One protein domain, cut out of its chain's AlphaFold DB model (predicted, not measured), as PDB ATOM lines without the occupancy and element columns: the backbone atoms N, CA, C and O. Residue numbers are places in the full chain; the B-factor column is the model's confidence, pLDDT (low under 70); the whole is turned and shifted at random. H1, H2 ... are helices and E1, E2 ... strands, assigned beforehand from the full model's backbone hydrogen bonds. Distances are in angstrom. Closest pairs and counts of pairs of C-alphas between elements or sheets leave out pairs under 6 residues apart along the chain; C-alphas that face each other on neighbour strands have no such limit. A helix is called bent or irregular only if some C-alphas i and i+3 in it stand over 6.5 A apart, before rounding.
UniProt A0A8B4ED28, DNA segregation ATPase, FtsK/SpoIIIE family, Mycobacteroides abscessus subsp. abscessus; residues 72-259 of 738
ATOM      1  N   VAL A  72       2.682 -17.637 -44.410       94.12
ATOM      2  CA  VAL A  72       1.610 -18.617 -44.627       94.12
ATOM      3  C   VAL A  72       1.708 -19.185 -46.041       94.12
ATOM      4  O   VAL A  72       1.748 -18.428 -47.010       94.12
ATOM      5  N   VAL A  73       1.718 -20.513 -46.144       95.31
ATOM      6  CA  VAL A  73       1.535 -21.248 -47.397       95.31
ATOM      7  C   VAL A  73       0.043 -21.421 -47.628       95.31
ATOM      8  O   VAL A  73      -0.655 -21.970 -46.776       95.31
ATOM      9  N   TRP A  74      -0.446 -20.975 -48.778       96.06
ATOM     10  CA  TRP A  74      -1.845 -21.147 -49.169       96.06
ATOM     11  C   TRP A  74      -1.999 -22.362 -50.071       96.06
ATOM     12  O   TRP A  74      -1.122 -22.637 -50.882       96.06
ATOM     13  N   HIS A  75      -3.115 -23.079 -49.962       93.19
ATOM     14  CA  HIS A  75      -3.409 -24.219 -50.822       93.19
ATOM     15  C   HIS A  75      -4.856 -24.173 -51.317       93.19
ATOM     16  O   HIS A  75      -5.794 -23.998 -50.535       93.19
ATOM     17  N   TRP A  76      -5.057 -24.376 -52.621       89.44
ATOM     18  CA  TRP A  76      -6.380 -24.275 -53.249       89.44
ATOM     19  C   TRP A  76      -7.395 -25.305 -52.717       89.44
ATOM     20  O   TRP A  76      -8.550 -24.962 -52.490       89.44
ATOM     21  N   ARG A  77      -6.974 -26.553 -52.452       88.19
ATOM     22  CA  ARG A  77      -7.815 -27.593 -51.803       88.19
ATOM     23  C   ARG A  77      -8.091 -27.356 -50.315       88.19
ATOM     24  O   ARG A  77      -8.917 -28.058 -49.753       88.19
ATOM     25  N   ALA A  78      -7.403 -26.411 -49.675       92.44
ATOM     26  CA  ALA A  78      -7.566 -26.137 -48.249       92.44
ATOM     27  C   ALA A  78      -8.555 -24.992 -47.978       92.44
ATOM     28  O   ALA A  78      -8.586 -24.491 -46.859       92.44
ATOM     29  N   ALA A  79      -9.321 -24.536 -48.977       91.44
ATOM     30  CA  ALA A  79     -10.250 -23.418 -48.826       91.44
ATOM     31  C   ALA A  79     -11.253 -23.655 -47.682       91.44
ATOM     32  O   ALA A  79     -11.899 -24.701 -47.603       91.44
ATOM     33  N   CYS A  80     -11.373 -22.669 -46.797       90.38
ATOM     34  CA  CYS A  80     -12.333 -22.699 -45.702       90.38
ATOM     35  C   CYS A  80     -13.723 -22.306 -46.211       90.38
ATOM     36  O   CYS A  80     -13.854 -21.481 -47.120       90.38
ATOM     37  N   SER A  81     -14.774 -22.818 -45.569       89.81
ATOM     38  CA  SER A  81     -16.105 -22.244 -45.760       89.81
ATOM     39  C   SER A  81     -16.117 -20.769 -45.320       89.81
ATOM     40  O   SER A  81     -15.304 -20.373 -44.478       89.81
ATOM     41  N   PRO A  82     -17.054 -19.940 -45.812       90.94
ATOM     42  CA  PRO A  82     -17.147 -18.545 -45.381       90.94
ATOM     43  C   PRO A  82     -17.312 -18.372 -43.863       90.94
ATOM     44  O   PRO A  82     -16.778 -17.421 -43.293       90.94
ATOM     45  N   ALA A  83     -18.022 -19.292 -43.200       90.62
ATOM     46  CA  ALA A  83     -18.228 -19.261 -41.754       90.62
ATOM     47  C   ALA A  83     -16.929 -19.564 -40.993       90.62
ATOM     48  O   ALA A  83     -16.530 -18.795 -40.113       90.62
ATOM     49  N   LEU A  84     -16.229 -20.632 -41.386       92.44
ATOM     50  CA  LEU A  84     -14.955 -21.006 -40.783       92.44
ATOM     51  C   LEU A  84     -13.870 -19.957 -41.061       92.44
ATOM     52  O   LEU A  84     -13.124 -19.590 -40.157       92.44
ATOM     53  N   ALA A  85     -13.808 -19.417 -42.281       92.50
ATOM     54  CA  ALA A  85     -12.864 -18.365 -42.653       92.50
ATOM     55  C   ALA A  85     -13.013 -17.130 -41.751       92.50
ATOM     56  O   ALA A  85     -12.024 -16.634 -41.210       92.50
ATOM     57  N   ALA A  86     -14.254 -16.688 -41.510       91.94
ATOM     58  CA  ALA A  86     -14.540 -15.584 -40.598       91.94
ATOM     59  C   ALA A  86     -14.098 -15.889 -39.156       91.94
ATOM     60  O   ALA A  86     -13.522 -15.018 -38.504       91.94
ATOM     61  N   ARG A  87     -14.312 -17.123 -38.673       91.75
ATOM     62  CA  ARG A  87     -13.879 -17.565 -37.334       91.75
ATOM     63  C   ARG A  87     -12.355 -17.577 -37.189       91.75
ATOM     64  O   ARG A  87     -11.842 -17.152 -36.159       91.75
ATOM     65  N   LEU A  88     -11.636 -18.020 -38.219       92.00
ATOM     66  CA  LEU A  88     -10.171 -18.099 -38.233       92.00
ATOM     67  C   LEU A  88      -9.484 -16.760 -38.569       92.00
ATOM     68  O   LEU A  88      -8.257 -16.677 -38.559       92.00
ATOM     69  N   GLY A  89     -10.247 -15.708 -38.895       91.44
ATOM     70  CA  GLY A  89      -9.699 -14.420 -39.337       91.44
ATOM     71  C   GLY A  89      -9.064 -14.467 -40.734       91.44
ATOM     72  O   GLY A  89      -8.233 -13.625 -41.074       91.44
ATOM     73  N   VAL A  90      -9.445 -15.452 -41.547       92.06
ATOM     74  CA  VAL A  90      -8.963 -15.649 -42.914       92.06
ATOM     75  C   VAL A  90      -9.841 -14.847 -43.873       92.06
ATOM     76  O   VAL A  90     -11.047 -15.054 -43.955       92.06
ATOM     77  N   GLN A  91      -9.238 -13.917 -44.617       89.00
ATOM     78  CA  GLN A  91      -9.970 -13.057 -45.562       89.00
ATOM     79  C   GLN A  91     -10.152 -13.682 -46.954       89.00
ATOM     80  O   GLN A  91     -10.980 -13.211 -47.733       89.00
ATOM     81  N   ARG A  92      -9.375 -14.719 -47.286       86.94
ATOM     82  CA  ARG A  92      -9.431 -15.412 -48.580       86.94
ATOM     83  C   ARG A  92     -10.415 -16.575 -48.541       86.94
ATOM     84  O   ARG A  92     -10.453 -17.320 -47.569       86.94
ATOM     85  N   LEU A  93     -11.180 -16.733 -49.619       85.69
ATOM     86  CA  LEU A  93     -12.137 -17.834 -49.806       85.69
ATOM     87  C   LEU A  93     -11.760 -18.747 -50.985       85.69
ATOM     88  O   LEU A  93     -12.340 -19.810 -51.157       85.69
ATOM     89  N   ASP A  94     -10.797 -18.331 -51.807       83.75
ATOM     90  CA  ASP A  94     -10.324 -19.045 -52.998       83.75
ATOM     91  C   ASP A  94      -9.246 -20.101 -52.691       83.75
ATOM     92  O   ASP A  94      -9.012 -21.009 -53.489       83.75
ATOM     93  N   ALA A  95      -8.587 -19.964 -51.542       90.88
ATOM     94  CA  ALA A  95      -7.572 -20.859 -51.011       90.88
ATOM     95  C   ALA A  95      -7.588 -20.768 -49.484       90.88
ATOM     96  O   ALA A  95      -8.016 -19.757 -48.924       90.88
ATOM     97  N   GLY A  96      -7.093 -21.802 -48.808       94.00
ATOM     98  CA  GLY A  96      -6.964 -21.769 -47.355       94.00
ATOM     99  C   GLY A  96      -5.544 -22.002 -46.864       94.00
ATOM    100  O   GLY A  96      -4.673 -22.423 -47.636       94.00
ATOM    101  N   PRO A  97      -5.294 -21.663 -45.593       95.69
ATOM    102  CA  PRO A  97      -3.967 -21.699 -45.010       95.69
ATOM    103  C   PRO A  97      -3.563 -23.153 -44.733       95.69
ATOM    104  O   PRO A  97      -4.264 -23.889 -44.047       95.69
ATOM    105  N   LEU A  98      -2.436 -23.572 -45.299       95.12
ATOM    106  CA  LEU A  98      -1.928 -24.939 -45.214       95.12
ATOM    107  C   LEU A  98      -0.926 -25.083 -44.065       95.12
ATOM    108  O   LEU A  98      -1.085 -25.940 -43.198       95.12
ATOM    109  N   ALA A  99       0.095 -24.225 -44.056       93.62
ATOM    110  CA  ALA A  99       1.146 -24.219 -43.044       93.62
ATOM    111  C   ALA A  99       1.814 -22.855 -42.893       93.62
ATOM    112  O   ALA A  99       1.674 -21.974 -43.745       93.62
ATOM    113  N   VAL A 100       2.578 -22.697 -41.815       93.25
ATOM    114  CA  VAL A 100       3.308 -21.471 -41.492       93.25
ATOM    115  C   VAL A 100       4.813 -21.719 -41.550       93.25
ATOM    116  O   VAL A 100       5.376 -22.402 -40.700       93.25
ATOM    117  N   LEU A 101       5.499 -21.102 -42.514       92.62
ATOM    118  CA  LEU A 101       6.953 -21.188 -42.632       92.62
ATOM    119  C   LEU A 101       7.628 -20.274 -41.601       92.62
ATOM    120  O   LEU A 101       7.433 -19.045 -41.601       92.62
ATOM    121  N   ARG A 102       8.463 -20.860 -40.740       88.31
ATOM    122  CA  ARG A 102       9.189 -20.147 -39.679       88.31
ATOM    123  C   ARG A 102      10.542 -19.599 -40.153       88.31
ATOM    124  O   ARG A 102      11.123 -20.139 -41.094       88.31
ATOM    125  N   PRO A 103      11.057 -18.520 -39.530       87.12
ATOM    126  CA  PRO A 103      12.396 -18.015 -39.829       87.12
ATOM    127  C   PRO A 103      13.470 -19.094 -39.636       87.12
ATOM    128  O   PRO A 103      13.437 -19.809 -38.638       87.12
ATOM    129  N   GLY A 104      14.435 -19.172 -40.558       82.81
ATOM    130  CA  GLY A 104      15.538 -20.142 -40.505       82.81
ATOM    131  C   GLY A 104      15.262 -21.467 -41.222       82.81
ATOM    132  O   GLY A 104      16.172 -22.282 -41.335       82.81
ATOM    133  N   GLY A 105      14.047 -21.664 -41.743       83.50
ATOM    134  CA  GLY A 105      13.658 -22.890 -42.433       83.50
ATOM    135  C   GLY A 105      13.336 -24.048 -41.483       83.50
ATOM    136  O   GLY A 105      13.293 -23.898 -40.262       83.50
ATOM    137  N   GLY A 106      13.078 -25.209 -42.076       84.25
ATOM    138  CA  GLY A 106      12.485 -26.368 -41.423       84.25
ATOM    139  C   GLY A 106      10.956 -26.319 -41.441       84.25
ATOM    140  O   GLY A 106      10.344 -25.256 -41.355       84.25
ATOM    141  N   LEU A 107      10.353 -27.497 -41.571       85.25
ATOM    142  CA  LEU A 107       8.932 -27.721 -41.338       85.25
ATOM    143  C   LEU A 107       8.801 -28.876 -40.355       85.25
ATOM    144  O   LEU A 107       9.368 -29.947 -40.578       85.25
ATOM    145  N   VAL A 108       8.068 -28.649 -39.272       83.81
ATOM    146  CA  VAL A 108       7.652 -29.694 -38.332       83.81
ATOM    147  C   VAL A 108       6.140 -29.886 -38.407       83.81
ATOM    148  O   VAL A 108       5.429 -29.036 -38.933       83.81
ATOM    149  N   GLU A 109       5.622 -30.992 -37.873       77.12
ATOM    150  CA  GLU A 109       4.178 -31.285 -37.905       77.12
ATOM    151  C   GLU A 109       3.346 -30.151 -37.283       77.12
ATOM    152  O   GLU A 109       2.352 -29.735 -37.864       77.12
ATOM    153  N   THR A 110       3.839 -29.534 -36.203       84.19
ATOM    154  CA  THR A 110       3.177 -28.403 -35.524       84.19
ATOM    155  C   THR A 110       3.171 -27.089 -36.316       84.19
ATOM    156  O   THR A 110       2.722 -26.067 -35.798       84.19
ATOM    157  N   ASP A 111       3.753 -27.064 -37.517       89.06
ATOM    158  CA  ASP A 111       3.691 -25.911 -38.422       89.06
ATOM    159  C   ASP A 111       2.470 -25.952 -39.342       89.06
ATOM    160  O   ASP A 111       2.236 -24.990 -40.083       89.06
ATOM    161  N   SER A 112       1.677 -27.028 -39.281       92.12
ATOM    162  CA  SER A 112       0.374 -27.081 -39.932       92.12
ATOM    163  C   SER A 112      -0.514 -25.941 -39.419       92.12
ATOM    164  O   SER A 112      -0.525 -25.601 -38.232       92.12
ATOM    165  N   CYS A 113      -1.268 -25.301 -40.314       94.06
ATOM    166  CA  CYS A 113      -2.165 -24.224 -39.901       94.06
ATOM    167  C   CYS A 113      -3.240 -24.672 -38.897       94.06
ATOM    168  O   CYS A 113      -3.497 -23.896 -37.976       94.06
ATOM    169  N   PRO A 114      -3.834 -25.883 -38.993       95.06
ATOM    170  CA  PRO A 114      -4.705 -26.399 -37.943       95.06
ATOM    171  C   PRO A 114      -4.054 -26.377 -36.554       95.06
ATOM    172  O   PRO A 114      -4.659 -25.846 -35.624       95.06
ATOM    173  N   ASP A 115      -2.812 -26.850 -36.413       93.19
ATOM    174  CA  ASP A 115      -2.115 -26.864 -35.117       93.19
ATOM    175  C   ASP A 115      -1.811 -25.454 -34.606       93.19
ATOM    176  O   ASP A 115      -1.965 -25.166 -33.417       93.19
ATOM    177  N   VAL A 116      -1.425 -24.543 -35.507       92.69
ATOM    178  CA  VAL A 116      -1.199 -23.132 -35.165       92.69
ATOM    179  C   VAL A 116      -2.489 -22.485 -34.656       92.69
ATOM    180  O   VAL A 116      -2.456 -21.794 -33.638       92.69
ATOM    181  N   PHE A 117      -3.626 -22.717 -35.318       94.81
ATOM    182  CA  PHE A 117      -4.911 -22.172 -34.879       94.81
ATOM    183  C   PHE A 117      -5.382 -22.787 -33.561       94.81
ATOM    184  O   PHE A 117      -5.813 -22.040 -32.688       94.81
ATOM    185  N   VAL A 118      -5.233 -24.100 -33.363       95.00
ATOM    186  CA  VAL A 118      -5.552 -24.763 -32.083       95.00
ATOM    187  C   VAL A 118      -4.669 -24.238 -30.948       95.00
ATOM    188  O   VAL A 118      -5.143 -24.061 -29.827       95.00
ATOM    189  N   GLY A 119      -3.399 -23.934 -31.229       92.31
ATOM    190  CA  GLY A 119      -2.496 -23.297 -30.269       92.31
ATOM    191  C   GLY A 119      -2.922 -21.881 -29.860       92.31
ATOM    192  O   GLY A 119      -2.567 -21.434 -28.769       92.31
ATOM    193  N   LEU A 120      -3.684 -21.181 -30.711       91.50
ATOM    194  CA  LEU A 120      -4.251 -19.857 -30.430       91.50
ATOM    195  C   LEU A 120      -5.638 -19.941 -29.771       91.50
ATOM    196  O   LEU A 120      -5.941 -19.134 -28.893       91.50
ATOM    197  N   ASP A 121      -6.460 -20.905 -30.183       93.94
ATOM    198  CA  ASP A 121      -7.808 -21.152 -29.671       93.94
ATOM    199  C   ASP A 121      -8.107 -22.659 -29.623       93.94
ATOM    200  O   ASP A 121      -8.465 -23.291 -30.619       93.94
ATOM    201  N   SER A 122      -8.027 -23.240 -28.425       94.38
ATOM    202  CA  SER A 122      -8.288 -24.667 -28.223       94.38
ATOM    203  C   SER A 122      -9.759 -25.057 -28.407       94.38
ATOM    204  O   SER A 122     -10.045 -26.242 -28.555       94.38
ATOM    205  N   SER A 123     -10.699 -24.099 -28.410       94.06
ATOM    206  CA  SER A 123     -12.131 -24.380 -28.617       94.06
ATOM    207  C   SER A 123     -12.460 -24.829 -30.046       94.06
ATOM    208  O   SER A 123     -13.560 -25.311 -30.311       94.06
ATOM    209  N   LEU A 124     -11.510 -24.686 -30.976       93.50
ATOM    210  CA  LEU A 124     -11.633 -25.167 -32.352       93.50
ATOM    211  C   LEU A 124     -11.698 -26.697 -32.444       93.50
ATOM    212  O   LEU A 124     -12.286 -27.217 -33.384       93.50
ATOM    213  N   LEU A 125     -11.161 -27.419 -31.456       93.06
ATOM    214  CA  LEU A 125     -11.217 -28.886 -31.418       93.06
ATOM    215  C   LEU A 125     -12.643 -29.432 -31.246       93.06
ATOM    216  O   LEU A 125     -12.909 -30.572 -31.623       93.06
ATOM    217  N   ASP A 126     -13.558 -28.617 -30.717       94.06
ATOM    218  CA  ASP A 126     -14.969 -28.975 -30.557       94.06
ATOM    219  C   ASP A 126     -15.815 -28.616 -31.799       94.06
ATOM    220  O   ASP A 126     -17.010 -28.922 -31.853       94.06
ATOM    221  N   ASP A 127     -15.229 -27.958 -32.807       93.94
ATOM    222  CA  ASP A 127     -15.917 -27.525 -34.024       93.94
ATOM    223  C   ASP A 127     -15.788 -28.578 -35.141       93.94
ATOM    224  O   ASP A 127     -14.712 -28.827 -35.686       93.94
ATOM    225  N   ALA A 128     -16.914 -29.191 -35.516       93.75
ATOM    226  CA  ALA A 128     -16.959 -30.217 -36.557       93.75
ATOM    227  C   ALA A 128     -16.526 -29.700 -37.943       93.75
ATOM    228  O   ALA A 128     -15.927 -30.447 -38.719       93.75
ATOM    229  N   GLU A 129     -16.813 -28.438 -38.267       93.12
ATOM    230  CA  GLU A 129     -16.415 -27.830 -39.537       93.12
ATOM    231  C   GLU A 129     -14.900 -27.600 -39.574       93.12
ATOM    232  O   GLU A 129     -14.248 -27.930 -40.569       93.12
ATOM    233  N   PHE A 130     -14.329 -27.136 -38.458       96.38
ATOM    234  CA  PHE A 130     -12.880 -27.033 -38.290       96.38
ATOM    235  C   PHE A 130     -12.201 -28.401 -38.401       96.38
ATOM    236  O   PHE A 130     -11.217 -28.523 -39.124       96.38
ATOM    237  N   MET A 131     -12.727 -29.443 -37.750       96.31
ATOM    238  CA  MET A 131     -12.129 -30.785 -37.790       96.31
ATOM    239  C   MET A 131     -12.168 -31.412 -39.191       96.31
ATOM    240  O   MET A 131     -11.193 -32.038 -39.610       96.31
ATOM    241  N   ASN A 132     -13.244 -31.201 -39.956       93.81
ATOM    242  CA  ASN A 132     -13.319 -31.636 -41.357       93.81
ATOM    243  C   ASN A 132     -12.291 -30.907 -42.237       93.81
ATOM    244  O   ASN A 132     -11.606 -31.524 -43.061       93.81
ATOM    245  N   TRP A 133     -12.150 -29.595 -42.043       95.50
ATOM    246  CA  TRP A 133     -11.133 -28.803 -42.727       95.50
ATOM    247  C   TRP A 133      -9.711 -29.235 -42.332       95.50
ATOM    248  O   TRP A 133      -8.874 -29.464 -43.204       95.50
ATOM    249  N   ALA A 134      -9.450 -29.445 -41.041       95.00
ATOM    250  CA  ALA A 134      -8.169 -29.914 -40.523       95.00
ATOM    251  C   ALA A 134      -7.799 -31.296 -41.079       95.00
ATOM    252  O   ALA A 134      -6.651 -31.511 -41.463       95.00
ATOM    253  N   SER A 135      -8.769 -32.209 -41.213       93.88
ATOM    254  CA  SER A 135      -8.568 -33.502 -41.881       93.88
ATOM    255  C   SER A 135      -8.169 -33.335 -43.349       93.88
ATOM    256  O   SER A 135      -7.296 -34.056 -43.832       93.88
ATOM    257  N   THR A 136      -8.775 -32.377 -44.058       92.88
ATOM    258  CA  THR A 136      -8.409 -32.058 -45.447       92.88
ATOM    259  C   THR A 136      -6.979 -31.519 -45.520       92.88
ATOM    260  O   THR A 136      -6.194 -31.952 -46.360       92.88
ATOM    261  N   VAL A 137      -6.600 -30.613 -44.612       94.19
ATOM    262  CA  VAL A 137      -5.227 -30.094 -44.521       94.19
ATOM    263  C   VAL A 137      -4.228 -31.210 -44.207       94.19
ATOM    264  O   VAL A 137      -3.183 -31.273 -44.849       94.19
ATOM    265  N   ALA A 138      -4.553 -32.125 -43.291       91.25
ATOM    266  CA  ALA A 138      -3.701 -33.265 -42.959       91.25
ATOM    267  C   ALA A 138      -3.495 -34.210 -44.159       91.25
ATOM    268  O   ALA A 138      -2.367 -34.629 -44.422       91.25
ATOM    269  N   GLU A 139      -4.549 -34.497 -44.934       90.94
ATOM    270  CA  GLU A 139      -4.444 -35.274 -46.180       90.94
ATOM    271  C   GLU A 139      -3.486 -34.603 -47.179       90.94
ATOM    272  O   GLU A 139      -2.621 -35.261 -47.758       90.94
ATOM    273  N   LEU A 140      -3.601 -33.282 -47.356       90.25
ATOM    274  CA  LEU A 140      -2.722 -32.514 -48.241       90.25
ATOM    275  C   LEU A 140      -1.276 -32.491 -47.742       90.25
ATOM    276  O   LEU A 140      -0.350 -32.598 -48.545       90.25
ATOM    277  N   TRP A 141      -1.090 -32.366 -46.429       87.38
ATOM    278  CA  TRP A 141       0.216 -32.326 -45.782       87.38
ATOM    279  C   TRP A 141       0.989 -33.631 -45.984       87.38
ATOM    280  O   TRP A 141       2.107 -33.620 -46.500       87.38
ATOM    281  N   HIS A 142       0.369 -34.764 -45.645       84.38
ATOM    282  CA  HIS A 142       0.975 -36.094 -45.770       84.38
ATOM    283  C   HIS A 142       0.971 -36.638 -47.209       84.38
ATOM    284  O   HIS A 142       1.706 -37.576 -47.523       84.38
ATOM    285  N   GLY A 143       0.143 -36.067 -48.086       84.25
ATOM    286  CA  GLY A 143       0.089 -36.376 -49.508       84.25
ATOM    287  C   GLY A 143       0.946 -35.425 -50.341       84.25
ATOM    288  O   GLY A 143       2.154 -35.613 -50.482       84.25
ATOM    289  N   ASP A 144       0.298 -34.417 -50.923       77.19
ATOM    290  CA  ASP A 144       0.860 -33.558 -51.973       77.19
ATOM    291  C   ASP A 144       2.083 -32.757 -51.492       77.19
ATOM    292  O   ASP A 144       3.109 -32.696 -52.172       77.19
ATOM    293  N   VAL A 145       2.018 -32.200 -50.279       81.31
ATOM    294  CA  VAL A 145       3.087 -31.355 -49.728       81.31
ATOM    295  C   VAL A 145       4.358 -32.148 -49.468       81.31
ATOM    296  O   VAL A 145       5.426 -31.757 -49.933       81.31
ATOM    297  N   GLN A 146       4.260 -33.269 -48.755       81.25
ATOM    298  CA  GLN A 146       5.431 -34.072 -48.417       81.25
ATOM    299  C   GLN A 146       6.058 -34.735 -49.652       81.25
ATOM    300  O   GLN A 146       7.278 -34.893 -49.708       81.25
ATOM    301  N   GLN A 147       5.247 -35.108 -50.648       84.12
ATOM    302  CA  GLN A 147       5.735 -35.776 -51.856       84.12
ATOM    303  C   GLN A 147       6.347 -34.811 -52.876       84.12
ATOM    304  O   GLN A 147       7.317 -35.179 -53.537       84.12
ATOM    305  N   ARG A 148       5.790 -33.602 -53.030       85.00
ATOM    306  CA  ARG A 148       6.167 -32.677 -54.116       85.00
ATOM    307  C   ARG A 148       6.777 -31.372 -53.631       85.00
ATOM    308  O   ARG A 148       7.683 -30.844 -54.267       85.00
ATOM    309  N   TYR A 149       6.325 -30.869 -52.489       90.06
ATOM    310  CA  TYR A 149       6.667 -29.537 -51.998       90.06
ATOM    311  C   TYR A 149       7.584 -29.559 -50.771       90.06
ATOM    312  O   TYR A 149       7.533 -28.660 -49.933       90.06
ATOM    313  N   GLY A 150       8.506 -30.527 -50.699       86.62
ATOM    314  CA  GLY A 150       9.557 -30.556 -49.668       86.62
ATOM    315  C   GLY A 150      10.397 -29.267 -49.618       86.62
ATOM    316  O   GLY A 150      10.899 -28.884 -48.562       86.62
ATOM    317  N   ILE A 151      10.456 -28.533 -50.737       91.25
ATOM    318  CA  ILE A 151      11.086 -27.213 -50.847       91.25
ATOM    319  C   ILE A 151      10.527 -26.184 -49.856       91.25
ATOM    320  O   ILE A 151      11.267 -25.290 -49.445       91.25
ATOM    321  N   LEU A 152       9.266 -26.303 -49.421       92.50
ATOM    322  CA  LEU A 152       8.633 -25.338 -48.515       92.50
ATOM    323  C   LEU A 152       9.435 -25.144 -47.220       92.50
ATOM    324  O   LEU A 152       9.555 -24.017 -46.741       92.50
ATOM    325  N   GLY A 153      10.075 -26.204 -46.713       89.38
ATOM    326  CA  GLY A 153      10.949 -26.125 -45.539       89.38
ATOM    327  C   GLY A 153      12.248 -25.351 -45.765       89.38
ATOM    328  O   GLY A 153      12.878 -24.925 -44.807       89.38
ATOM    329  N   THR A 154      12.651 -25.114 -47.010       91.06
ATOM    330  CA  THR A 154      13.874 -24.365 -47.349       91.06
ATOM    331  C   THR A 154      13.604 -22.919 -47.749       91.06
ATOM    332  O   THR A 154      14.515 -22.100 -47.707       91.06
ATOM    333  N   LEU A 155      12.359 -22.549 -48.072       91.69
ATOM    334  CA  LEU A 155      12.040 -21.200 -48.566       91.69
ATOM    335  C   LEU A 155      12.346 -20.081 -47.559       91.69
ATOM    336  O   LEU A 155      12.543 -18.936 -47.959       91.69
ATOM    337  N   ARG A 156      12.401 -20.399 -46.260       91.38
ATOM    338  CA  ARG A 156      12.811 -19.467 -45.194       91.38
ATOM    339  C   ARG A 156      14.229 -19.682 -44.668       91.38
ATOM    340  O   ARG A 156      14.628 -19.016 -43.710       91.38
ATOM    341  N   ASP A 157      14.996 -20.569 -45.296       92.25
ATOM    342  CA  ASP A 157      16.447 -20.596 -45.151       92.25
ATOM    343  C   ASP A 157      17.035 -19.468 -46.018       92.25
ATOM    344  O   ASP A 157      17.233 -19.591 -47.231       92.25
ATOM    345  N   ASP A 158      17.290 -18.325 -45.375       91.12
ATOM    346  CA  ASP A 158      17.829 -17.136 -46.036       91.12
ATOM    347  C   ASP A 158      19.250 -17.350 -46.588       91.12
ATOM    348  O   ASP A 158      19.683 -16.584 -47.452       91.12
ATOM    349  N   GLU A 159      20.000 -18.342 -46.096       91.38
ATOM    350  CA  GLU A 159      21.329 -18.675 -46.613       91.38
ATOM    351  C   GLU A 159      21.208 -19.473 -47.913       91.38
ATOM    352  O   GLU A 159      21.859 -19.150 -48.911       91.38
ATOM    353  N   TRP A 160      20.324 -20.473 -47.933       92.81
ATOM    354  CA  TRP A 160      19.983 -21.196 -49.152       92.81
ATOM    355  C   TRP A 160      19.440 -20.254 -50.229       92.81
ATOM    356  O   TRP A 160      19.957 -20.251 -51.352       92.81
ATOM    357  N   TRP A 161      18.469 -19.401 -49.887       93.50
ATOM    358  CA  TRP A 161      17.865 -18.493 -50.860       93.50
ATOM    359  C   TRP A 161      18.858 -17.448 -51.386       93.50
ATOM    360  O   TRP A 161      18.839 -17.129 -52.579       93.50
ATOM    361  N   ALA A 162      19.773 -16.958 -50.540       92.69
ATOM    362  CA  ALA A 162      20.856 -16.081 -50.980       92.69
ATOM    363  C   ALA A 162      21.761 -16.776 -52.008       92.69
ATOM    364  O   ALA A 162      21.986 -16.219 -53.082       92.69
ATOM    365  N   ARG A 163      22.191 -18.023 -51.750       93.00
ATOM    366  CA  ARG A 163      23.013 -18.798 -52.699       93.00
ATOM    367  C   ARG A 163      22.317 -18.998 -54.043       93.00
ATOM    368  O   ARG A 163      22.933 -18.778 -55.086       93.00
ATOM    369  N   VAL A 164      21.039 -19.387 -54.035       93.81
ATOM    370  CA  VAL A 164      20.258 -19.569 -55.272       93.81
ATOM    371  C   VAL A 164      20.142 -18.241 -56.023       93.81
ATOM    372  O   VAL A 164      20.472 -18.182 -57.208       93.81
ATOM    373  N   SER A 165      19.779 -17.161 -55.328       92.62
ATOM    374  CA  SER A 165      19.601 -15.830 -55.919       92.62
ATOM    375  C   SER A 165      20.886 -15.256 -56.522       92.62
ATOM    376  O   SER A 165      20.860 -14.677 -57.609       92.62
ATOM    377  N   GLU A 166      22.017 -15.423 -55.837       92.81
ATOM    378  CA  GLU A 166      23.331 -15.004 -56.326       92.81
ATOM    379  C   GLU A 166      23.778 -15.848 -57.523       92.81
ATOM    380  O   GLU A 166      24.191 -15.292 -58.540       92.81
ATOM    381  N   SER A 167      23.641 -17.177 -57.444       90.69
ATOM    382  CA  SER A 167      24.041 -18.084 -58.531       90.69
ATOM    383  C   SER A 167      23.231 -17.864 -59.811       90.69
ATOM    384  O   SER A 167      23.783 -17.924 -60.908       90.69
ATOM    385  N   ALA A 168      21.944 -17.536 -59.677       91.31
ATOM    386  CA  ALA A 168      21.087 -17.171 -60.794       91.31
ATOM    387  C   ALA A 168      21.295 -15.722 -61.263       91.31
ATOM    388  O   ALA A 168      20.803 -15.348 -62.324       91.31
ATOM    389  N   GLY A 169      22.029 -14.892 -60.516       89.25
ATOM    390  CA  GLY A 169      22.259 -13.488 -60.855       89.25
ATOM    391  C   GLY A 169      21.006 -12.613 -60.748       89.25
ATOM    392  O   GLY A 169      20.894 -11.622 -61.472       89.25
ATOM    393  N   ILE A 170      20.058 -12.987 -59.883       91.31
ATOM    394  CA  ILE A 170      18.856 -12.191 -59.579       91.31
ATOM    395  C   ILE A 170      19.022 -11.329 -58.318       91.31
ATOM    396  O   ILE A 170      18.179 -10.475 -58.046       91.31
ATOM    397  N   ALA A 171      20.106 -11.534 -57.563       91.56
ATOM    398  CA  ALA A 171      20.528 -10.647 -56.489       91.56
ATOM    399  C   ALA A 171      21.236  -9.401 -57.050       91.56
ATOM    400  O   ALA A 171      22.098  -9.505 -57.925       91.56
ATOM    401  N   ASP A 172      20.917  -8.227 -56.506       88.81
ATOM    402  CA  ASP A 172      21.599  -6.983 -56.865       88.81
ATOM    403  C   ASP A 172      22.710  -6.685 -55.852       88.81
ATOM    404  O   ASP A 172      22.487  -6.729 -54.644       88.81
ATOM    405  N   SER A 173      23.905  -6.331 -56.326       89.25
ATOM    406  CA  SER A 173      25.049  -5.995 -55.471       89.25
ATOM    407  C   SER A 173      25.459  -4.535 -55.648       89.25
ATOM    408  O   SER A 173      25.592  -4.050 -56.773       89.25
ATOM    409  N   GLN A 174      25.663  -3.827 -54.538       89.38
ATOM    410  CA  GLN A 174      26.130  -2.439 -54.505       89.38
ATOM    411  C   GLN A 174      27.330  -2.311 -53.570       89.38
ATOM    412  O   GLN A 174      27.286  -2.775 -52.435       89.38
ATOM    413  N   VAL A 175      28.398  -1.650 -54.019       90.31
ATOM    414  CA  VAL A 175      29.602  -1.417 -53.210       90.31
ATOM    415  C   VAL A 175      29.649   0.046 -52.794       90.31
ATOM    416  O   VAL A 175      29.772   0.922 -53.645       90.31
ATOM    417  N   ASN A 176      29.598   0.301 -51.488       90.25
ATOM    418  CA  ASN A 176      29.689   1.636 -50.903       90.25
ATOM    419  C   ASN A 176      30.938   1.752 -50.017       90.25
ATOM    420  O   ASN A 176      31.322   0.792 -49.346       90.25
ATOM    421  N   SER A 177      31.569   2.926 -49.986       88.88
ATOM    422  CA  SER A 177      32.641   3.222 -49.027       88.88
ATOM    423  C   SER A 177      32.037   3.707 -47.709       88.88
ATOM    424  O   SER A 177      31.280   4.673 -47.686       88.88
ATOM    425  N   GLU A 178      32.371   3.042 -46.606       88.56
ATOM    426  CA  GLU A 178      31.953   3.401 -45.248       88.56
ATOM    427  C   GLU A 178      33.171   3.914 -44.472       88.56
ATOM    428  O   GLU A 178      34.198   3.235 -44.413       88.56
ATOM    429  N   SER A 179      33.067   5.105 -43.880       86.81
ATOM    430  CA  SER A 179      34.115   5.662 -43.019       86.81
ATOM    431  C   SER A 179      33.864   5.256 -41.569       86.81
ATOM    432  O   SER A 179      32.813   5.555 -41.004       86.81
ATOM    433  N   LEU A 180      34.823   4.550 -40.972       86.44
ATOM    434  CA  LEU A 180      34.796   4.120 -39.578       86.44
ATOM    435  C   LEU A 180      35.772   4.942 -38.750       86.44
ATOM    436  O   LEU A 180      36.935   5.096 -39.118       86.44
ATOM    437  N   GLN A 181      35.327   5.400 -37.584       86.06
ATOM    438  CA  GLN A 181      36.194   6.074 -36.628       86.06
ATOM    439  C   GLN A 181      36.889   5.043 -35.726       86.06
ATOM    440  O   GLN A 181      36.262   4.478 -34.831       86.06
ATOM    441  N   GLY A 182      38.181   4.799 -35.961       82.75
ATOM    442  CA  GLY A 182      39.043   4.000 -35.084       82.75
ATOM    443  C   GLY A 182      39.686   4.832 -33.970       82.75
ATOM    444  O   GLY A 182      39.616   6.067 -33.966       82.75
ATOM    445  N   ARG A 183      40.363   4.161 -33.032       81.69
ATOM    446  CA  ARG A 183      41.123   4.792 -31.941       81.69
ATOM    447  C   ARG A 183      42.307   5.616 -32.457       81.69
ATOM    448  O   ARG A 183      42.675   6.600 -31.818       81.69
ATOM    449  N   TYR A 184      42.882   5.239 -33.600       80.31
ATOM    450  CA  TYR A 184      44.035   5.895 -34.230       80.31
ATOM    451  C   TYR A 184      43.677   6.714 -35.488       80.31
ATOM    452  O   TYR A 184      44.574   7.202 -36.178       80.31
ATOM    453  N   GLY A 185      42.383   6.894 -35.788       81.94
ATOM    454  CA  GLY A 185      41.890   7.755 -36.870       81.94
ATOM    455  C   GLY A 185      40.769   7.132 -37.705       81.94
ATOM    456  O   GLY A 185      40.408   5.968 -37.530       81.94
ATOM    457  N   ALA A 186      40.217   7.919 -38.631       81.56
ATOM    458  CA  ALA A 186      39.212   7.433 -39.571       81.56
ATOM    459  C   ALA A 186      39.837   6.463 -40.588       81.56
ATOM    460  O   ALA A 186      40.926   6.708 -41.112       81.56
ATOM    461  N   THR A 187      39.151   5.356 -40.858       85.25
ATOM    462  CA  THR A 187      39.538   4.352 -41.853       85.25
ATOM    463  C   THR A 187      38.343   4.056 -42.747       85.25
ATOM    464  O   THR A 187      37.245   3.810 -42.257       85.25
ATOM    465  N   GLU A 188      38.557   4.062 -44.059       87.50
ATOM    466  CA  GLU A 188      37.528   3.665 -45.018       87.50
ATOM    467  C   GLU A 188      37.540   2.151 -45.233       87.50
ATOM    468  O   GLU A 188      38.601   1.534 -45.358       87.50
ATOM    469  N   ARG A 189      36.347   1.564 -45.333       90.56
ATOM    470  CA  ARG A 189      36.152   0.185 -45.780       90.56
ATOM    471  C   ARG A 189      35.165   0.123 -46.928       90.56
ATOM    472  O   ARG A 189      34.210   0.895 -46.985       90.56
ATOM    473  N   LYS A 190      35.359  -0.850 -47.813       90.81
ATOM    474  CA  LYS A 190      34.360  -1.191 -48.829       90.81
ATOM    475  C   LYS A 190      33.310  -2.100 -48.198       90.81
ATOM    476  O   LYS A 190      33.640  -3.188 -47.730       90.81
ATOM    477  N   ALA A 191      32.065  -1.648 -48.179       90.81
ATOM    478  CA  ALA A 191      30.913  -2.431 -47.767       90.81
ATOM    479  C   ALA A 191      30.088  -2.796 -49.006       90.81
ATOM    480  O   ALA A 191      29.499  -1.928 -49.651       90.81
ATOM    481  N   THR A 192      30.061  -4.082 -49.338       91.38
ATOM    482  CA  THR A 192      29.220  -4.629 -50.402       91.38
ATOM    483  C   THR A 192      27.876  -5.021 -49.805       91.38
ATOM    484  O   THR A 192      27.823  -5.908 -48.958       91.38
ATOM    485  N   THR A 193      26.792  -4.382 -50.228       90.69
ATOM    486  CA  THR A 193      25.427  -4.783 -49.879       90.69
ATOM    487  C   THR A 193      24.849  -5.618 -51.013       90.69
ATOM    488  O   THR A 193      24.707  -5.122 -52.130       90.69
ATOM    489  N   VAL A 194      24.513  -6.874 -50.724       91.25
ATOM    490  CA  VAL A 194      23.822  -7.787 -51.638       91.25
ATOM    491  C   VAL A 194      22.346  -7.832 -51.252       91.25
ATOM    492  O   VAL A 194      21.978  -8.320 -50.181       91.25
ATOM    493  N   SER A 195      21.499  -7.296 -52.125       91.00
ATOM    494  CA  SER A 195      20.047  -7.290 -51.989       91.00
ATOM    495  C   SER A 195      19.457  -8.556 -52.599       91.00
ATOM    496  O   SER A 195      19.455  -8.735 -53.817       91.00
ATOM    497  N   ILE A 196      18.942  -9.424 -51.731       93.25
ATOM    498  CA  ILE A 196      18.277 -10.676 -52.081       93.25
ATOM    499  C   ILE A 196      16.769 -10.426 -52.240       93.25
ATOM    500  O   ILE A 196      16.160  -9.821 -51.346       93.25
ATOM    501  N   PRO A 197      16.129 -10.900 -53.325       92.56
ATOM    502  CA  PRO A 197      14.685 -10.779 -53.502       92.56
ATOM    503  C   PRO A 197      13.916 -11.339 -52.301       92.56
ATOM    504  O   PRO A 197      14.225 -12.420 -51.806       92.56
ATOM    505  N   SER A 198      12.934 -10.588 -51.804       91.69
ATOM    506  CA  SER A 198      12.178 -10.973 -50.607       91.69
ATOM    507  C   SER A 198      10.923 -11.738 -51.004       91.69
ATOM    508  O   SER A 198      10.117 -11.210 -51.769       91.69
ATOM    509  N   ILE A 199      10.755 -12.961 -50.501       92.88
ATOM    510  CA  ILE A 199       9.544 -13.758 -50.736       92.88
ATOM    511  C   ILE A 199       8.392 -13.110 -49.961       92.88
ATOM    512  O   ILE A 199       8.501 -12.889 -48.757       92.88
ATOM    513  N   SER A 200       7.304 -12.786 -50.655       91.38
ATOM    514  CA  SER A 200       6.111 -12.151 -50.089       91.38
ATOM    515  C   SER A 200       4.925 -13.104 -49.967       91.38
ATOM    516  O   SER A 200       4.069 -12.897 -49.111       91.38
ATOM    517  N   SER A 201       4.859 -14.136 -50.810       92.50
ATOM    518  CA  SER A 201       3.755 -15.101 -50.841       92.50
ATOM    519  C   SER A 201       4.229 -16.459 -51.348       92.50
ATOM    520  O   SER A 201       5.150 -16.541 -52.161       92.50
ATOM    521  N   VAL A 202       3.603 -17.519 -50.840       95.56
ATOM    522  CA  VAL A 202       3.809 -18.898 -51.288       95.56
ATOM    523  C   VAL A 202       2.440 -19.547 -51.398       95.56
ATOM    524  O   VAL A 202       1.696 -19.610 -50.416       95.56
ATOM    525  N   GLU A 203       2.095 -20.003 -52.593       94.94
ATOM    526  CA  GLU A 203       0.769 -20.529 -52.896       94.94
ATOM    527  C   GLU A 203       0.886 -21.813 -53.706       94.94
ATOM    528  O   GLU A 203       1.630 -21.883 -54.671       94.94
ATOM    529  N   VAL A 204       0.133 -22.837 -53.332       92.69
ATOM    530  CA  VAL A 204      -0.073 -24.032 -54.142       92.69
ATOM    531  C   VAL A 204      -1.397 -23.854 -54.878       92.69
ATOM    532  O   VAL A 204      -2.480 -23.930 -54.283       92.69
ATOM    533  N   THR A 205      -1.306 -23.572 -56.176       88.75
ATOM    534  CA  THR A 205      -2.438 -23.394 -57.090       88.75
ATOM    535  C   THR A 205      -2.810 -24.720 -57.765       88.75
ATOM    536  O   THR A 205      -2.262 -25.773 -57.446       88.75
ATOM    537  N   GLN A 206      -3.794 -24.706 -58.677       77.44
ATOM    538  CA  GLN A 206      -4.177 -25.922 -59.416       77.44
ATOM    539  C   GLN A 206      -3.052 -26.420 -60.322       77.44
ATOM    540  O   GLN A 206      -2.962 -27.615 -60.588       77.44
ATOM    541  N   ASP A 207      -2.262 -25.486 -60.849       78.50
ATOM    542  CA  ASP A 207      -1.218 -25.775 -61.816       78.50
ATOM    543  C   ASP A 207       0.120 -26.066 -61.141       78.50
ATOM    544  O   ASP A 207       0.962 -26.699 -61.765       78.50
ATOM    545  N   GLY A 208       0.318 -25.685 -59.877       88.50
ATOM    546  CA  GLY A 208       1.556 -25.963 -59.164       88.50
ATOM    547  C   GLY A 208       1.860 -24.980 -58.046       88.50
ATOM    548  O   GLY A 208       1.000 -24.227 -57.597       88.50
ATOM    549  N   LEU A 209       3.112 -24.988 -57.602       93.44
ATOM    550  CA  LEU A 209       3.633 -24.001 -56.665       93.44
ATOM    551  C   LEU A 209       3.807 -22.641 -57.354       93.44
ATOM    552  O   LEU A 209       4.293 -22.546 -58.482       93.44
ATOM    553  N   GLU A 210       3.476 -21.582 -56.633       95.44
ATOM    554  CA  GLU A 210       3.747 -20.196 -56.970       95.44
ATOM    555  C   GLU A 210       4.468 -19.514 -55.806       95.44
ATOM    556  O   GLU A 210       4.087 -19.647 -54.641       95.44
ATOM    557  N   ILE A 211       5.533 -18.779 -56.120       96.06
ATOM    558  CA  ILE A 211       6.308 -18.007 -55.146       96.06
ATOM    559  C   ILE A 211       6.325 -16.558 -55.610       96.06
ATOM    560  O   ILE A 211       6.945 -16.225 -56.623       96.06
ATOM    561  N   GLY A 212       5.633 -15.693 -54.875       94.38
ATOM    562  CA  GLY A 212       5.607 -14.261 -55.136       94.38
ATOM    563  C   GLY A 212       6.722 -13.536 -54.394       94.38
ATOM    564  O   GLY A 212       7.040 -13.847 -53.244       94.38
ATOM    565  N   PHE A 213       7.297 -12.534 -55.051       93.31
ATOM    566  CA  PHE A 213       8.356 -11.692 -54.514       93.31
ATOM    567  C   PHE A 213       7.869 -10.255 -54.339       93.31
ATOM    568  O   PHE A 213       7.115  -9.723 -55.159       93.31
ATOM    569  N   ALA A 214       8.313  -9.608 -53.263       89.38
ATOM    570  CA  ALA A 214       8.036  -8.202 -53.009       89.38
ATOM    571  C   ALA A 214       8.596  -7.314 -54.134       89.38
ATOM    572  O   ALA A 214       9.610  -7.642 -54.754       89.38
ATOM    573  N   HIS A 215       7.943  -6.172 -54.369       85.94
ATOM    574  CA  HIS A 215       8.392  -5.198 -55.358       85.94
ATOM    575  C   HIS A 215       9.849  -4.784 -55.105       85.94
ATOM    576  O   HIS A 215      10.232  -4.444 -53.983       85.94
ATOM    577  N   GLY A 216      10.646  -4.787 -56.172       80.94
ATOM    578  CA  GLY A 216      12.022  -4.315 -56.162       80.94
ATOM    579  C   GLY A 216      12.281  -3.429 -57.380       80.94
ATOM    580  O   GLY A 216      11.809  -3.756 -58.467       80.94
ATOM    581  N   PRO A 217      13.069  -2.346 -57.249       73.62
ATOM    582  CA  PRO A 217      13.294  -1.375 -58.328       73.62
ATOM    583  C   PRO A 217      13.931  -1.983 -59.590       73.62
ATOM    584  O   PRO A 217      13.837  -1.410 -60.669       73.62
ATOM    585  N   ASN A 218      14.557  -3.153 -59.457       75.50
ATOM    586  CA  ASN A 218      15.232  -3.877 -60.531       75.50
ATOM    587  C   ASN A 218      14.677  -5.298 -60.742       75.50
ATOM    588  O   ASN A 218      15.334  -6.110 -61.403       75.50
ATOM    589  N   ALA A 219      13.533  -5.630 -60.141       80.81
ATOM    590  CA  ALA A 219      12.912  -6.943 -60.254       80.81
ATOM    591  C   ALA A 219      11.828  -6.898 -61.338       80.81
ATOM    592  O   ALA A 219      10.818  -6.222 -61.176       80.81
ATOM    593  N   SER A 220      12.054  -7.606 -62.445       88.38
ATOM    594  CA  SER A 220      11.034  -7.852 -63.466       88.38
ATOM    595  C   SER A 220      11.179  -9.260 -64.024       88.38
ATOM    596  O   SER A 220      12.297  -9.786 -64.128       88.38
ATOM    597  N   ALA A 221      10.057  -9.858 -64.417       88.44
ATOM    598  CA  ALA A 221      10.019 -11.181 -65.017       88.44
ATOM    599  C   ALA A 221      10.907 -11.236 -66.265       88.44
ATOM    600  O   ALA A 221      11.692 -12.168 -66.419       88.44
ATOM    601  N   ALA A 222      10.879 -10.189 -67.096       86.88
ATOM    602  CA  ALA A 222      11.722 -10.085 -68.286       86.88
ATOM    603  C   ALA A 222      13.230 -10.125 -67.969       86.88
ATOM    604  O   ALA A 222      13.988 -10.804 -68.663       86.88
ATOM    605  N   LYS A 223      13.686  -9.435 -66.911       86.69
ATOM    606  CA  LYS A 223      15.105  -9.447 -66.507       86.69
ATOM    607  C   LYS A 223      15.511 -10.819 -65.968       86.69
ATOM    608  O   LYS A 223      16.584 -11.318 -66.303       86.69
ATOM    609  N   TRP A 224      14.663 -11.425 -65.139       91.06
ATOM    610  CA  TRP A 224      14.933 -12.729 -64.531       91.06
ATOM    611  C   TRP A 224      14.836 -13.881 -65.545       91.06
ATOM    612  O   TRP A 224      15.564 -14.863 -65.419       91.06
ATOM    613  N   ALA A 225      14.021 -13.743 -66.598       87.38
ATOM    614  CA  ALA A 225      13.851 -14.750 -67.648       87.38
ATOM    615  C   ALA A 225      15.162 -15.088 -68.373       87.38
ATOM    616  O   ALA A 225      15.401 -16.249 -68.695       87.38
ATOM    617  N   GLY A 226      16.073 -14.119 -68.529       84.88
ATOM    618  CA  GLY A 226      17.412 -14.365 -69.083       84.88
ATOM    619  C   GLY A 226      18.298 -15.289 -68.231       84.88
ATOM    620  O   GLY A 226      19.404 -15.631 -68.650       84.88
ATOM    621  N   LYS A 227      17.845 -15.666 -67.028       87.12
ATOM    622  CA  LYS A 227      18.534 -16.528 -66.056       87.12
ATOM    623  C   LYS A 227      17.675 -17.706 -65.587       87.12
ATOM    624  O   LYS A 227      18.019 -18.370 -64.609       87.12
ATOM    625  N   LEU A 228      16.579 -17.986 -66.291       89.56
ATOM    626  CA  LEU A 228      15.590 -18.986 -65.899       89.56
ATOM    627  C   LEU A 228      16.194 -20.385 -65.725       89.56
ATOM    628  O   LEU A 228      15.869 -21.067 -64.760       89.56
ATOM    629  N   ASP A 229      17.133 -20.787 -66.582       90.62
ATOM    630  CA  ASP A 229      17.776 -22.106 -66.486       90.62
ATOM    631  C   ASP A 229      18.574 -22.290 -65.188       90.62
ATOM    632  O   ASP A 229      18.599 -23.380 -64.616       90.62
ATOM    633  N   LEU A 230      19.190 -21.221 -64.673       93.31
ATOM    634  CA  LEU A 230      19.918 -21.262 -63.403       93.31
ATOM    635  C   LEU A 230      18.955 -21.364 -62.219       93.31
ATOM    636  O   LEU A 230      19.215 -22.129 -61.292       93.31
ATOM    637  N   LEU A 231      17.822 -20.658 -62.280       93.12
ATOM    638  CA  LEU A 231      16.754 -20.794 -61.287       93.12
ATOM    639  C   LEU A 231      16.195 -22.216 -61.279       93.12
ATOM    640  O   LEU A 231      16.119 -22.832 -60.218       93.12
ATOM    641  N   ARG A 232      15.890 -22.772 -62.456       93.50
ATOM    642  CA  ARG A 232      15.448 -24.165 -62.602       93.50
ATOM    643  C   ARG A 232      16.446 -25.129 -61.965       93.50
ATOM    644  O   ARG A 232      16.073 -25.956 -61.143       93.50
ATOM    645  N   ASN A 233      17.732 -24.986 -62.265       93.00
ATOM    646  CA  ASN A 233      18.755 -25.846 -61.672       93.00
ATOM    647  C   ASN A 233      18.835 -25.706 -60.143       93.00
ATOM    648  O   ASN A 233      18.965 -26.717 -59.456       93.00
ATOM    649  N   GLY A 234      18.715 -24.486 -59.607       92.44
ATOM    650  CA  GLY A 234      18.710 -24.234 -58.164       92.44
ATOM    651  C   GLY A 234      17.538 -24.904 -57.443       92.44
ATOM    652  O   GLY A 234      17.741 -25.580 -56.436       92.44
ATOM    653  N   PHE A 235      16.325 -24.787 -57.989       94.12
ATOM    654  CA  PHE A 235      15.134 -25.433 -57.429       94.12
ATOM    655  C   PHE A 235      15.157 -26.956 -57.595       94.12
ATOM    656  O   PHE A 235      14.863 -27.676 -56.639       94.12
ATOM    657  N   ARG A 236      15.599 -27.465 -58.753       92.75
ATOM    658  CA  ARG A 236      15.780 -28.907 -58.981       92.75
ATOM    659  C   ARG A 236      16.783 -29.522 -58.005       92.75
ATOM    660  O   ARG A 236      16.546 -30.618 -57.507       92.75
ATOM    661  N   ALA A 237      17.878 -28.825 -57.698       90.75
ATOM    662  CA  ALA A 237      18.860 -29.285 -56.712       90.75
ATOM    663  C   ALA A 237      18.280 -29.389 -55.291       90.75
ATOM    664  O   ALA A 237      18.761 -30.187 -54.491       90.75
ATOM    665  N   ALA A 238      17.234 -28.617 -54.994       89.06
ATOM    666  CA  ALA A 238      16.498 -28.667 -53.737       89.06
ATOM    667  C   ALA A 238      15.265 -29.601 -53.788       89.06
ATOM    668  O   ALA A 238      14.438 -29.581 -52.881       89.06
ATOM    669  N   GLY A 239      15.153 -30.439 -54.829       88.00
ATOM    670  CA  GLY A 239      14.124 -31.477 -54.949       88.00
ATOM    671  C   GLY A 239      12.792 -31.023 -55.549       88.00
ATOM    672  O   GLY A 239      11.853 -31.811 -55.563       88.00
ATOM    673  N   MET A 240      12.695 -29.789 -56.054       91.38
ATOM    674  CA  MET A 240      11.480 -29.263 -56.682       91.38
ATOM    675  C   MET A 240      11.452 -29.561 -58.188       91.38
ATOM    676  O   MET A 240      12.457 -29.353 -58.877       91.38
ATOM    677  N   ASP A 241      10.307 -29.979 -58.737       87.31
ATOM    678  CA  ASP A 241      10.159 -30.043 -60.194       87.31
ATOM    679  C   ASP A 241       9.992 -28.633 -60.764       87.31
ATOM    680  O   ASP A 241       8.957 -27.988 -60.642       87.31
ATOM    681  N   SER A 242      11.059 -28.137 -61.379       90.06
ATOM    682  CA  SER A 242      11.107 -26.822 -62.008       90.06
ATOM    683  C   SER A 242      11.181 -26.910 -63.533       90.06
ATOM    684  O   SER A 242      11.558 -25.932 -64.179       90.06
ATOM    685  N   SER A 243      10.887 -28.072 -64.128       84.56
ATOM    686  CA  SER A 243      10.927 -28.284 -65.584       84.56
ATOM    687  C   SER A 243      10.095 -27.245 -66.347       84.56
ATOM    688  O   SER A 243      10.483 -26.820 -67.435       84.56
ATOM    689  N   HIS A 244       8.992 -26.790 -65.745       83.25
ATOM    690  CA  HIS A 244       8.037 -25.845 -66.329       83.25
ATOM    691  C   HIS A 244       8.018 -24.477 -65.639       83.25
ATOM    692  O   HIS A 244       7.143 -23.663 -65.915       83.25
ATOM    693  N   LEU A 245       9.030 -24.184 -64.810       89.19
ATOM    694  CA  LEU A 245       9.144 -22.896 -64.133       89.19
ATOM    695  C   LEU A 245       9.111 -21.749 -65.146       89.19
ATOM    696  O   LEU A 245       9.935 -21.714 -66.069       89.19
ATOM    697  N   ARG A 246       8.205 -20.799 -64.921       88.62
ATOM    698  CA  ARG A 246       8.070 -19.535 -65.646       88.62
ATOM    699  C   ARG A 246       8.015 -18.355 -64.682       88.62
ATOM    700  O   ARG A 246       7.830 -18.509 -63.475       88.62
ATOM    701  N   LEU A 247       8.176 -17.164 -65.241       90.69
ATOM    702  CA  LEU A 247       8.167 -15.906 -64.506       90.69
ATOM    703  C   LEU A 247       7.056 -15.019 -65.053       90.69
ATOM    704  O   LEU A 247       6.915 -14.892 -66.268       90.69
ATOM    705  N   ALA A 248       6.292 -14.397 -64.164       88.44
ATOM    706  CA  ALA A 248       5.297 -13.399 -64.529       88.44
ATOM    707  C   ALA A 248       5.439 -12.156 -63.649       88.44
ATOM    708  O   ALA A 248       5.837 -12.243 -62.486       88.44
ATOM    709  N   ASP A 249       5.138 -10.991 -64.217       88.19
ATOM    710  CA  ASP A 249       5.044  -9.756 -63.449       88.19
ATOM    711  C   ASP A 249       3.676  -9.692 -62.761       88.19
ATOM    712  O   ASP A 249       2.640 -10.030 -63.336       88.19
ATOM    713  N   THR A 250       3.673  -9.262 -61.506       85.12
ATOM    714  CA  THR A 250       2.451  -9.037 -60.726       85.12
ATOM    715  C   THR A 250       1.937  -7.615 -60.955       85.12
ATOM    716  O   THR A 250       2.710  -6.698 -61.234       85.12
ATOM    717  N   ALA A 251       0.633  -7.389 -60.761       78.19
ATOM    718  CA  ALA A 251       0.021  -6.063 -60.916       78.19
ATOM    719  C   ALA A 251       0.625  -4.985 -59.987       78.19
ATOM    720  O   ALA A 251       0.566  -3.797 -60.288       78.19
ATOM    721  N   VAL A 252       1.234  -5.400 -58.871       78.00
ATOM    722  CA  VAL A 252       1.919  -4.533 -57.895       78.00
ATOM    723  C   VAL A 252       3.410  -4.328 -58.203       78.00
ATOM    724  O   VAL A 252       4.140  -3.770 -57.387       78.00
ATOM    725  N   GLY A 253       3.883  -4.775 -59.371       77.31
ATOM    726  CA  GLY A 253       5.265  -4.591 -59.821       77.31
ATOM    727  C   GLY A 253       6.287  -5.520 -59.157       77.31
ATOM    728  O   GLY A 253       7.481  -5.238 -59.211       77.31
ATOM    729  N   GLY A 254       5.851  -6.586 -58.484       87.88
ATOM    730  CA  GLY A 254       6.703  -7.708 -58.067       87.88
ATOM    731  C   GLY A 254       6.771  -8.805 -59.134       87.88
ATOM    732  O   GLY A 254       6.055  -8.741 -60.131       87.88
ATOM    733  N   VAL A 255       7.575  -9.840 -58.895       93.06
ATOM    734  CA  VAL A 255       7.690 -11.019 -59.776       93.06
ATOM    735  C   VAL A 255       7.052 -12.222 -59.088       93.06
ATOM    736  O   VAL A 255       7.182 -12.368 -57.874       93.06
ATOM    737  N   VAL A 256       6.390 -13.095 -59.843       94.44
ATOM    738  CA  VAL A 256       5.956 -14.417 -59.381       94.44
ATOM    739  C   VAL A 256       6.675 -15.505 -60.174       94.44
ATOM    740  O   VAL A 256       6.771 -15.450 -61.403       94.44
ATOM    741  N   MET A 257       7.216 -16.482 -59.454       95.06
ATOM    742  CA  MET A 257       7.710 -17.741 -59.999       95.06
ATOM    743  C   MET A 257       6.562 -18.738 -60.017       95.06
ATOM    744  O   MET A 257       6.017 -19.026 -58.958       95.06
ATOM    745  N   VAL A 258       6.215 -19.263 -61.190       92.38
ATOM    746  CA  VAL A 258       5.137 -20.247 -61.352       92.38
ATOM    747  C   VAL A 258       5.735 -21.550 -61.850       92.38
ATOM    748  O   VAL A 258       6.340 -21.569 -62.920       92.38
ATOM    749  N   PHE A 259       5.615 -22.616 -61.065       90.75
ATOM    750  CA  PHE A 259       6.292 -23.884 -61.343       90.75
ATOM    751  C   PHE A 259       5.553 -24.762 -62.353       90.75
ATOM    752  O   PHE A 259       6.209 -25.542 -63.041       90.75
TER     753      PHE A 259
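What this domain is: This is residues 72 to 259 of the 738 residues of the protein "DNA segregation ATPase, FtsK/SpoIIIE family" of Mycobacteroides abscessus subsp. abscessus (UniProt A0A8B4ED28). A strongly twisted sheet of six strands makes the body, with helices H1 to H4 gathered near its E2 edge and H7 over E7 at its other edge; from the body a long two-stranded hairpin, E3 and E4, reaches out like an arm, and its tip, residues 181 to 186, sticks out. E4 runs on into E5 of the six-stranded sheet, at 19 degrees. The printed part has 188 residues, with the order E1 H1 E2 H2 H3 H4 H5 H6 E3 E4 E5 E6 H7 H8 E7 E8, eight named helices and eight named strands, class mixed. The large sheet is mixed, ordered E2 E1 E5 E6 E8 E7. The whole is loose, radius of gyration of the C-alphas 20.1 A, and spans 69 by 44 by 30 A.

Where its parts are: E1, residues 72 to 75, begins at C-alpha 72 (1.610, -18.617, -44.627). H1 is 82 to 88, E2 96 to 101, H2 113 to 120 and H3 122 to 126. H4, 128 to 148, is 29.1 A long, kinked by 30 degrees near residue 141 and only just irregular: C-alphas 142 and 145 are 6.53 A apart. H5 is 150 to 153 and H6 158 to 167. E3, 172 to 182, is 30.0 A long; E4, 185 to 196, is 33.6 A and begins at C-alpha 185 (41.890, 7.755, -36.870). E5 is 199 to 204, E6 209 to 213, H7 221 to 225, H8 228 to 237, E7 246 to 249 and E8 255 to 258, ending at C-alpha 258 (5.137, -20.247, -61.352).

How they stand to each other: E1 and E5 are parallel, with N 204 and O 74 at 2.8 A. E2 and E1 are antiparallel, with N 73 and O 99 at 2.8 A. The hairpin E5 and E6 has N 210 and O 203 at 2.7 A; E6 and E8, antiparallel, have N 213 and O 255 at 2.8 A; the hairpin E7 and E8 has N 246 and O 258 at 2.8 A. E6, H7, H8 and E7 form a split strand-helix-strand unit, two strands running the same way with E8 between them, its crossover right-handed. H2 and H7 are on opposite faces, at heights over the sheet of 6.4 A and 7.2 A. H4 is over E2, slantwise at 54 degrees on the local plane. H5 and H8 only graze the sheet. H2 and H3, and H3 and H4, only just touch, only at the corner, with 3 pairs of C-alphas within 8 A each. H1 is not on the sheet; the C-alphas of Leu 84 and Phe 130 of H4, their closest, are 6.8 A apart, close but not clearly touching. H6 touches H8, closest C-alphas Val 164 and Gly 234 at 5.7 A. In the hairpin E3 and E4, N 180 and O 187 are 2.8 A apart. Every O i to N i+4 pair is within hydrogen-bond range in H1, H2, H6, H7 and H8, against 15 of 17 in H4 and 0 of 1 in H3, which has 2 of 2 O i to N i+3 pairs in range; H5 is too short for an O i to N i+4 pair.

The domain as a whole: The C-alphas of Ala 128 and Tyr 184, the two farthest apart, are 70.9 A apart. The printed part has no cut, and its one long link is E2 to H2. Mean pLDDT of the printed part is 89.7; no printed residue is under 70.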